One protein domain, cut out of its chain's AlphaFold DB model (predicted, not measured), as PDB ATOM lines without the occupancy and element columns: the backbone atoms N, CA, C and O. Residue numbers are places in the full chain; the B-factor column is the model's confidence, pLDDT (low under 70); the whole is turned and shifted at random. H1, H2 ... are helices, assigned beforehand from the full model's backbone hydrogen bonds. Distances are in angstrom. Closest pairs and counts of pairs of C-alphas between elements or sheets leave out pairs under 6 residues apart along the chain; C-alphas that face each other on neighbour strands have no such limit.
ATOM      1  N   ASP A  22     186.704 133.311 170.981       64.38
ATOM      2  CA  ASP A  22     187.063 134.558 170.290       64.38
ATOM      3  C   ASP A  22     185.828 135.416 169.942       64.38
ATOM      4  O   ASP A  22     185.892 136.650 169.874       64.38
ATOM      5  N   THR A  23     184.658 134.791 169.805       82.25
ATOM      6  CA  THR A  23     183.435 135.464 169.369       82.25
ATOM      7  C   THR A  23     182.760 136.267 170.487       82.25
ATOM      8  O   THR A  23     182.330 137.397 170.240       82.25
ATOM      9  N   VAL A  24     182.705 135.769 171.733       88.19
ATOM     10  CA  VAL A  24     182.159 136.550 172.870       88.19
ATOM     11  C   VAL A  24     183.074 137.734 173.175       88.19
ATOM     12  O   VAL A  24     182.602 138.867 173.280       88.19
ATOM     13  N   GLY A  25     184.392 137.506 173.212       86.56
ATOM     14  CA  GLY A  25     185.377 138.573 173.395       86.56
ATOM     15  C   GLY A  25     185.276 139.660 172.318       86.56
ATOM     16  O   GLY A  25     185.398 140.850 172.618       86.56
ATOM     17  N   ARG A  26     184.978 139.281 171.067       85.94
ATOM     18  CA  ARG A  26     184.683 140.226 169.980       85.94
ATOM     19  C   ARG A  26     183.441 141.070 170.264       85.94
ATOM     20  O   ARG A  26     183.512 142.283 170.109       85.94
ATOM     21  N   ARG A  27     182.349 140.478 170.755       90.25
ATOM     22  CA  ARG A  27     181.134 141.233 171.121       90.25
ATOM     23  C   ARG A  27     181.353 142.159 172.318       90.25
ATOM     24  O   ARG A  27     180.862 143.284 172.305       90.25
ATOM     25  N   CYS A  28     182.150 141.748 173.303       89.50
ATOM     26  CA  CYS A  28     182.561 142.630 174.400       89.50
ATOM     27  C   CYS A  28     183.383 143.828 173.903       89.50
ATOM     28  O   CYS A  28     183.223 144.944 174.400       89.50
ATOM     29  N   ARG A  29     184.256 143.614 172.910       86.00
ATOM     30  CA  ARG A  29     185.013 144.692 172.253       86.00
ATOM     31  C   ARG A  29     184.103 145.627 171.461       86.00
ATOM     32  O   ARG A  29     184.225 146.835 171.598       86.00
ATOM     33  N   GLU A  30     183.162 145.089 170.696       84.62
ATOM     34  CA  GLU A  30     182.191 145.892 169.942       84.62
ATOM     35  C   GLU A  30     181.301 146.747 170.859       84.62
ATOM     36  O   GLU A  30     181.044 147.912 170.563       84.62
ATOM     37  N   LEU A  31     180.868 146.218 172.009       87.25
ATOM     38  CA  LEU A  31     180.123 147.015 172.984       87.25
ATOM     39  C   LEU A  31     181.008 148.088 173.632       87.25
ATOM     40  O   LEU A  31     180.586 149.235 173.758       87.25
ATOM     41  N   ALA A  32     182.248 147.753 174.002       84.62
ATOM     42  CA  ALA A  32     183.207 148.735 174.510       84.62
ATOM     43  C   ALA A  32     183.404 149.896 173.533       84.62
ATOM     44  O   ALA A  32     183.349 151.064 173.915       84.62
ATOM     45  N   ASP A  33     183.540 149.564 172.259       79.81
ATOM     46  CA  ASP A  33     183.662 150.501 171.160       79.81
ATOM     47  C   ASP A  33     182.476 151.473 171.070       79.81
ATOM     48  O   ASP A  33     182.681 152.685 170.979       79.81
ATOM     49  N   MET A  34     181.242 150.972 171.180       79.31
ATOM     50  CA  MET A  34     180.035 151.812 171.223       79.31
ATOM     51  C   MET A  34     179.989 152.727 172.456       79.31
ATOM     52  O   MET A  34     179.445 153.835 172.404       79.31
ATOM     53  N   LEU A  35     180.572 152.275 173.566       81.50
ATOM     54  CA  LEU A  35     180.649 153.008 174.829       81.50
ATOM     55  C   LEU A  35     181.872 153.934 174.925       81.50
ATOM     56  O   LEU A  35     182.047 154.591 175.949       81.50
ATOM     57  N   ASN A  36     182.681 154.044 173.864       75.75
ATOM     58  CA  ASN A  36     183.953 154.778 173.845       75.75
ATOM     59  C   ASN A  36     184.968 154.289 174.896       75.75
ATOM     60  O   ASN A  36     185.763 155.074 175.419       75.75
ATOM     61  N   LEU A  37     184.949 152.993 175.200       75.56
ATOM     62  CA  LEU A  37     185.871 152.336 176.117       75.56
ATOM     63  C   LEU A  37     187.054 151.739 175.349       75.56
ATOM     64  O   LEU A  37     186.915 151.253 174.230       75.56
ATOM     65  N   ALA A  38     188.237 151.780 175.961       66.81
ATOM     66  CA  ALA A  38     189.459 151.216 175.379       66.81
ATOM     67  C   ALA A  38     189.616 149.711 175.660       66.81
ATOM     68  O   ALA A  38     190.274 148.996 174.905       66.81
ATOM     69  N   ALA A  39     189.034 149.241 176.765       75.12
ATOM     70  CA  ALA A  39     189.048 147.842 177.163       75.12
ATOM     71  C   ALA A  39     187.719 147.174 176.789       75.12
ATOM     72  O   ALA A  39     186.686 147.842 176.881       75.12
ATOM     73  N   PRO A  40     187.726 145.875 176.428       83.81
ATOM     74  CA  PRO A  40     186.495 145.104 176.296       83.81
ATOM     75  C   PRO A  40     185.652 145.236 177.566       83.81
ATOM     76  O   PRO A  40     186.201 145.234 178.672       83.81
ATOM     77  N   VAL A  41     184.330 145.325 177.419       87.88
ATOM     78  CA  VAL A  41     183.467 145.291 178.602       87.88
ATOM     79  C   VAL A  41     183.504 143.901 179.245       87.88
ATOM     80  O   VAL A  41     183.704 142.902 178.543       87.88
ATOM     81  N   PRO A  42     183.279 143.809 180.561       91.31
ATOM     82  CA  PRO A  42     183.004 142.541 181.221       91.31
ATOM     83  C   PRO A  42     181.850 141.766 180.551       91.31
ATOM     84  O   PRO A  42     180.918 142.360 180.003       91.31
ATOM     85  N   VAL A  43     181.914 140.431 180.567       90.88
ATOM     86  CA  VAL A  43     180.914 139.573 179.899       90.88
ATOM     87  C   VAL A  43     179.525 139.744 180.519       90.88
ATOM     88  O   VAL A  43     178.537 139.803 179.794       90.88
ATOM     89  N   ASP A  44     179.441 139.916 181.835       91.88
ATOM     90  CA  ASP A  44     178.195 140.192 182.559       91.88
ATOM     91  C   ASP A  44     177.550 141.526 182.140       91.88
ATOM     92  O   ASP A  44     176.329 141.617 182.021       91.88
ATOM     93  N   VAL A  45     178.352 142.549 181.827       93.31
ATOM     94  CA  VAL A  45     177.873 143.810 181.241       93.31
ATOM     95  C   VAL A  45     177.294 143.580 179.844       93.31
ATOM     96  O   VAL A  45     176.231 144.128 179.540       93.31
ATOM     97  N   LEU A  46     177.952 142.772 179.003       93.12
ATOM     98  CA  LEU A  46     177.426 142.401 177.685       93.12
ATOM     99  C   LEU A  46     176.099 141.641 177.820       93.12
ATOM    100  O   LEU A  46     175.120 141.996 177.165       93.12
ATOM    101  N   GLU A  47     176.035 140.637 178.695       92.50
ATOM    102  CA  GLU A  47     174.814 139.868 178.953       92.50
ATOM    103  C   GLU A  47     173.660 140.751 179.436       92.50
ATOM    104  O   GLU A  47     172.536 140.653 178.923       92.50
ATOM    105  N   ALA A  48     173.944 141.629 180.398       92.00
ATOM    106  CA  ALA A  48     172.989 142.574 180.945       92.00
ATOM    107  C   ALA A  48     172.469 143.535 179.869       92.00
ATOM    108  O   ALA A  48     171.258 143.693 179.737       92.00
ATOM    109  N   ALA A  49     173.354 144.124 179.059       91.31
ATOM    110  CA  ALA A  49     172.984 145.068 178.001       91.31
ATOM    111  C   ALA A  49     172.142 144.415 176.898       91.31
ATOM    112  O   ALA A  49     171.202 145.013 176.380       91.31
ATOM    113  N   VAL A  50     172.439 143.167 176.549       90.62
ATOM    114  CA  VAL A  50     171.680 142.432 175.532       90.62
ATOM    115  C   VAL A  50     170.285 142.036 176.027       90.62
ATOM    116  O   VAL A  50     169.365 141.876 175.225       90.62
ATOM    117  N   ARG A  51     170.107 141.854 177.340       88.19
ATOM    118  CA  ARG A  51     168.827 141.433 177.929       88.19
ATOM    119  C   ARG A  51     167.940 142.597 178.361       88.19
ATOM    120  O   ARG A  51     166.725 142.494 178.243       88.19
ATOM    121  N   ASP A  52     168.535 143.651 178.901       87.56
ATOM    122  CA  ASP A  52     167.832 144.798 179.463       87.56
ATOM    123  C   ASP A  52     168.081 146.030 178.588       87.56
ATOM    124  O   ASP A  52     169.139 146.663 178.619       87.56
ATOM    125  N   GLU A  53     167.066 146.378 177.799       83.50
ATOM    126  CA  GLU A  53     167.114 147.524 176.898       83.50
ATOM    127  C   GLU A  53     167.244 148.858 177.642       83.50
ATOM    128  O   GLU A  53     167.965 149.741 177.179       83.50
ATOM    129  N   ALA A  54     166.633 149.005 178.818       83.38
ATOM    130  CA  ALA A  54     166.761 150.221 179.617       83.38
ATOM    131  C   ALA A  54     168.177 150.360 180.196       83.38
ATOM    132  O   ALA A  54     168.713 151.463 180.315       83.38
ATOM    133  N   TYR A  55     168.821 149.250 180.562       89.50
ATOM    134  CA  TYR A  55     170.234 149.241 180.936       89.50
ATOM    135  C   TYR A  55     171.147 149.593 179.752       89.50
ATOM    136  O   TYR A  55     171.995 150.475 179.893       89.50
ATOM    137  N   ALA A  56     170.924 149.009 178.570       87.69
ATOM    138  CA  ALA A  56     171.675 149.363 177.364       87.69
ATOM    139  C   ALA A  56     171.528 150.848 176.998       87.69
ATOM    140  O   ALA A  56     172.520 151.535 176.764       87.69
ATOM    141  N   GLN A  57     170.303 151.380 177.016       82.75
ATOM    142  CA  GLN A  57     170.049 152.798 176.762       82.75
ATOM    143  C   GLN A  57     170.758 153.697 177.777       82.75
ATOM    144  O   GLN A  57     171.341 154.706 177.383       82.75
ATOM    145  N   ARG A  58     170.773 153.325 179.066       87.38
ATOM    146  CA  ARG A  58     171.519 154.061 180.098       87.38
ATOM    147  C   ARG A  58     173.017 154.065 179.820       87.38
ATOM    148  O   ARG A  58     173.583 155.151 179.775       87.38
ATOM    149  N   LEU A  59     173.628 152.906 179.553       87.75
ATOM    150  CA  LEU A  59     175.052 152.807 179.193       87.75
ATOM    151  C   LEU A  59     175.397 153.744 178.030       87.75
ATOM    152  O   LEU A  59     176.350 154.526 178.090       87.75
ATOM    153  N   LEU A  60     174.572 153.705 176.986       83.56
ATOM    154  CA  LEU A  60     174.763 154.508 175.789       83.56
ATOM    155  C   LEU A  60     174.546 156.005 176.050       83.56
ATOM    156  O   LEU A  60     175.321 156.826 175.556       83.56
ATOM    157  N   ALA A  61     173.536 156.385 176.834       81.12
ATOM    158  CA  ALA A  61     173.268 157.775 177.204       81.12
ATOM    159  C   ALA A  61     174.391 158.360 178.076       81.12
ATOM    160  O   ALA A  61     174.782 159.514 177.902       81.12
ATOM    161  N   THR A  62     174.976 157.551 178.962       82.69
ATOM    162  CA  THR A  62     176.062 157.968 179.856       82.69
ATOM    163  C   THR A  62     177.451 157.844 179.239       82.69
ATOM    164  O   THR A  62     178.420 158.200 179.897       82.69
ATOM    165  N   ARG A  63     177.597 157.401 177.980       80.56
ATOM    166  CA  ARG A  63     178.913 157.158 177.345       80.56
ATOM    167  C   ARG A  63     179.855 158.370 177.305       80.56
ATOM    168  O   ARG A  63     181.057 158.217 177.123       80.56
ATOM    169  N   ARG A  64     179.313 159.588 177.436       75.06
ATOM    170  CA  ARG A  64     180.069 160.857 177.514       75.06
ATOM    171  C   ARG A  64     180.275 161.362 178.949       75.06
ATOM    172  O   ARG A  64     180.912 162.389 179.142       75.06
ATOM    173  N   ASN A  65     179.739 160.657 179.944       79.19
ATOM    174  CA  ASN A  65     179.891 160.936 181.368       79.19
ATOM    175  C   ASN A  65     180.652 159.770 182.030       79.19
ATOM    176  O   ASN A  65     180.030 158.784 182.433       79.19
ATOM    177  N   PRO A  66     181.985 159.876 182.175       75.25
ATOM    178  CA  PRO A  66     182.820 158.777 182.656       75.25
ATOM    179  C   PRO A  66     182.428 158.250 184.040       75.25
ATOM    180  O   PRO A  66     182.518 157.052 184.273       75.25
ATOM    181  N   ARG A  67     181.964 159.119 184.951       78.38
ATOM    182  CA  ARG A  67     181.569 158.711 186.311       78.38
ATOM    183  C   ARG A  67     180.288 157.885 186.307       78.38
ATOM    184  O   ARG A  67     180.218 156.858 186.971       78.38
ATOM    185  N   ALA A  68     179.284 158.331 185.555       79.00
ATOM    186  CA  ALA A  68     178.026 157.603 185.434       79.00
ATOM    187  C   ALA A  68     178.216 156.280 184.676       79.00
ATOM    188  O   ALA A  68     177.642 155.265 185.064       79.00
ATOM    189  N   LEU A  69     179.058 156.276 183.636       85.25
ATOM    190  CA  LEU A  69     179.395 155.064 182.898       85.25
ATOM    191  C   LEU A  69     180.124 154.047 183.787       85.25
ATOM    192  O   LEU A  69     179.713 152.895 183.833       85.25
ATOM    193  N   ASP A  70     181.152 154.472 184.526       85.50
ATOM    194  CA  ASP A  70     181.897 153.608 185.455       85.50
ATOM    195  C   ASP A  70     180.980 152.979 186.517       85.50
ATOM    196  O   ASP A  70     181.072 151.782 186.782       85.50
ATOM    197  N   PHE A  71     180.038 153.756 187.061       88.38
ATOM    198  CA  PHE A  71     179.037 153.239 187.993       88.38
ATOM    199  C   PHE A  71     178.182 152.128 187.366       88.38
ATOM    200  O   PHE A  71     178.000 151.075 187.973       88.38
ATOM    201  N   LEU A  72     177.685 152.323 186.141       89.81
ATOM    202  CA  LEU A  72     176.869 151.313 185.461       89.81
ATOM    203  C   LEU A  72     177.670 150.048 185.134       89.81
ATOM    204  O   LEU A  72     177.165 148.951 185.345       89.81
ATOM    205  N   LEU A  73     178.923 150.192 184.692       92.25
ATOM    206  CA  LEU A  73     179.805 149.057 184.396       92.25
ATOM    207  C   LEU A  73     180.108 148.202 185.637       92.25
ATOM    208  O   LEU A  73     180.278 146.995 185.508       92.25
ATOM    209  N   LYS A  74     180.172 148.812 186.828       90.88
ATOM    210  CA  LYS A  74     180.403 148.115 188.109       90.88
ATOM    211  C   LYS A  74     179.145 147.485 188.701       90.88
ATOM    212  O   LYS A  74     179.246 146.633 189.583       90.88
ATOM    213  N   HIS A  75     177.972 147.910 188.243       91.00
ATOM    214  CA  HIS A  75     176.685 147.472 188.772       91.00
ATOM    215  C   HIS A  75     175.739 146.988 187.659       91.00
ATOM    216  O   HIS A  75     174.623 147.509 187.540       91.00
ATOM    217  N   PRO A  76     176.140 145.989 186.846       91.25
ATOM    218  CA  PRO A  76     175.243 145.411 185.859       91.25
ATOM    219  C   PRO A  76     174.073 144.689 186.554       91.25
ATOM    220  O   PRO A  76     174.263 144.023 187.580       91.25
ATOM    221  N   PRO A  77     172.841 144.781 186.024       88.75
ATOM    222  CA  PRO A  77     171.726 143.990 186.528       88.75
ATOM    223  C   PRO A  77     172.009 142.492 186.345       88.75
ATOM    224  O   PRO A  77     172.488 142.067 185.295       88.75
ATOM    225  N   LYS A  78     171.669 141.676 187.353       85.44
ATOM    226  CA  LYS A  78     171.931 140.224 187.351       85.44
ATOM    227  C   LYS A  78     171.333 139.544 186.121       85.44
ATOM    228  O   LYS A  78     170.108 139.430 186.031       85.44
ATOM    229  N   ALA A  79     172.170 139.043 185.218       75.38
ATOM    230  CA  ALA A  79     171.751 138.191 184.115       75.38
ATOM    231  C   ALA A  79     171.624 136.729 184.579       75.38
ATOM    232  O   ALA A  79     172.429 136.244 185.371       75.38
ATOM    233  N   ALA A  80     170.589 136.031 184.110       67.00
ATOM    234  CA  ALA A  80     170.558 134.572 184.166       67.00
ATOM    235  C   ALA A  80     171.418 134.106 182.987       67.00
ATOM    236  O   ALA A  80     171.030 134.363 181.846       67.00
ATOM    237  N   GLY A  81     172.611 133.581 183.276       71.12
ATOM    238  CA  GLY A  81     173.668 133.347 182.286       71.12
ATOM    239  C   GLY A  81     173.167 132.650 181.022       71.12
ATOM    240  O   GLY A  81     172.329 131.748 181.089       71.12
ATOM    241  N   ARG A  82     173.661 133.097 179.865       77.44
ATOM    242  CA  ARG A  82     173.368 132.473 178.565       77.44
ATOM    243  C   ARG A  82     174.517 131.572 178.143       77.44
ATOM    244  O   ARG A  82     175.654 131.762 178.564       77.44
ATOM    245  N   SER A  83     174.247 130.629 177.243       85.75
ATOM    246  CA  SER A  83     175.353 129.986 176.531       85.75
ATOM    247  C   SER A  83     176.084 131.013 175.652       85.75
ATOM    248  O   SER A  83     175.481 131.968 175.149       85.75
ATOM    249  N   ASN A  84     177.381 130.801 175.412       85.50
ATOM    250  CA  ASN A  84     178.198 131.703 174.590       85.50
ATOM    251  C   ASN A  84     177.591 131.935 173.193       85.50
ATOM    252  O   ASN A  84     177.563 133.067 172.710       85.50
ATOM    253  N   GLY A  85     177.048 130.889 172.560       84.12
ATOM    254  CA  GLY A  85     176.411 130.992 171.243       84.12
ATOM    255  C   GLY A  85     175.149 131.863 171.248       84.12
ATOM    256  O   GLY A  85     174.964 132.704 170.364       84.12
ATOM    257  N   GLU A  86     174.300 131.720 172.268       85.00
ATOM    258  CA  GLU A  86     173.107 132.559 172.436       85.00
ATOM    259  C   GLU A  86     173.475 134.013 172.719       85.00
ATOM    260  O   GLU A  86     172.864 134.922 172.151       85.00
ATOM    261  N   LEU A  87     174.490 134.240 173.556       88.00
ATOM    262  CA  LEU A  87     174.978 135.578 173.870       88.00
ATOM    263  C   LEU A  87     175.507 136.286 172.623       88.00
ATOM    264  O   LEU A  87     175.128 137.425 172.358       88.00
ATOM    265  N   VAL A  88     176.319 135.601 171.816       88.81
ATOM    266  CA  VAL A  88     176.846 136.138 170.554       88.81
ATOM    267  C   VAL A  88     175.720 136.526 169.601       88.81
ATOM    268  O   VAL A  88     175.734 137.629 169.046       88.81
ATOM    269  N   ARG A  89     174.740 135.635 169.403       88.81
ATOM    270  CA  ARG A  89     173.608 135.886 168.502       88.81
ATOM    271  C   ARG A  89     172.773 137.066 168.984       88.81
ATOM    272  O   ARG A  89     172.417 137.938 168.193       88.81
ATOM    273  N   ALA A  90     172.469 137.101 170.276       86.56
ATOM    274  CA  ALA A  90     171.661 138.157 170.863       86.56
ATOM    275  C   ALA A  90     172.399 139.510 170.848       86.56
ATOM    276  O   ALA A  90     171.786 140.524 170.518       86.56
ATOM    277  N   ALA A  91     173.715 139.521 171.085       85.69
ATOM    278  CA  ALA A  91     174.557 140.706 170.936       85.69
ATOM    279  C   ALA A  91     174.542 141.248 169.502       85.69
ATOM    280  O   ALA A  91     174.285 142.432 169.303       85.69
ATOM    281  N   ALA A  92     174.718 140.387 168.495       86.06
ATOM    282  CA  ALA A  92     174.682 140.806 167.093       86.06
ATOM    283  C   ALA A  92     173.342 141.468 166.715       86.06
ATOM    284  O   ALA A  92     173.321 142.524 166.080       86.06
ATOM    285  N   LEU A  93     172.216 140.888 167.147       87.00
ATOM    286  CA  LEU A  93     170.884 141.458 166.910       87.00
ATOM    287  C   LEU A  93     170.677 142.791 167.644       87.00
ATOM    288  O   LEU A  93     170.104 143.724 167.075       87.00
ATOM    289  N   ALA A  94     171.143 142.889 168.891       84.81
ATOM    290  CA  ALA A  94     171.076 144.117 169.675       84.81
ATOM    291  C   ALA A  94     171.885 145.243 169.012       84.81
ATOM    292  O   ALA A  94     171.372 146.342 168.815       84.81
ATOM    293  N   PHE A  95     173.103 144.946 168.561       85.38
ATOM    294  CA  PHE A  95     173.970 145.905 167.878       85.38
ATOM    295  C   PHE A  95     173.375 146.396 166.558       85.38
ATOM    296  O   PHE A  95     173.403 147.594 166.292       85.38
ATOM    297  N   LEU A  96     172.768 145.510 165.761       81.75
ATOM    298  CA  LEU A  96     172.063 145.911 164.538       81.75
ATOM    299  C   LEU A  96     170.882 146.844 164.829       81.75
ATOM    300  O   LEU A  96     170.669 147.818 164.105       81.75
ATOM    301  N   ARG A  97     170.119 146.567 165.895       78.50
ATOM    302  CA  ARG A  97     169.038 147.452 166.339       78.50
ATOM    303  C   ARG A  97     169.583 148.815 166.736       78.50
ATOM    304  O   ARG A  97     169.084 149.809 166.231       78.50
ATOM    305  N   TRP A  98     170.610 148.866 167.583       75.00
ATOM    306  CA  TRP A  98     171.187 150.121 168.071       75.00
ATOM    307  C   TRP A  98     171.865 150.921 166.954       75.00
ATOM    308  O   TRP A  98     171.694 152.136 166.882       75.00
ATOM    309  N   GLY A  99     172.543 150.255 166.017       69.12
ATOM    310  CA  GLY A  99     173.157 150.888 164.848       69.12
ATOM    311  C   GLY A  99     172.166 151.711 164.016       69.12
ATOM    312  O   GLY A  99     172.518 152.794 163.553       69.12
ATOM    313  N   LYS A 100     170.901 151.273 163.915       63.16
ATOM    314  CA  LYS A 100     169.833 152.020 163.225       63.16
ATOM    315  C   LYS A 100     169.377 153.291 163.957       63.16
ATOM    316  O   LYS A 100     168.781 154.149 163.316       63.16
ATOM    317  N   VAL A 101     169.641 153.433 165.261       56.06
ATOM    318  CA  VAL A 101     169.091 154.521 166.107       56.06
ATOM    319  C   VAL A 101     170.118 155.612 166.458       56.06
ATOM    320  O   VAL A 101     169.796 156.529 167.206       56.06
TER     321      VAL A 101
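What this domain is: This is residues 22 to 101 of the 195 residues of an uncharacterized protein of Zavarzinia compransoris (UniProt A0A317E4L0). Short helix H2 sits in the middle and crosses a side-by-side pair, H1 and H5. H3 turns off its end, and the chain folds back through H4. The printed part has 80 residues with five named helices, H1 to H5, class all helix. It is compact, with radius of gyration of the C-alphas 11.4 A and spans of 32 by 27 by 23 A.

Where its parts are: H1, residues 22 to 34, 18.7 A long, begins at C-alpha 22 (187.063, 134.558, 170.290). H2 is residues 43 to 51, H3 53 to 61, H4 66 to 74. H5, residues 84 to 99, 22.1 A long, ends at C-alpha 99 (173.157, 150.888, 164.848).

How they stand to each other: H2, the hub, touches H1, closest C-alphas Cys 28 and Leu 46, 6.1 A. H1 and H5 touch at a shallow tilt of 26 degrees, the same way, closest C-alphas Val 24 and Val 88, 5.8 A. In each helix every O i to N i+4 pair is within hydrogen-bond range.

The domain as a whole: The printed part has no cut and no long link. pLDDT is under 70 at residues 22, 38, 80 and 99 to 101.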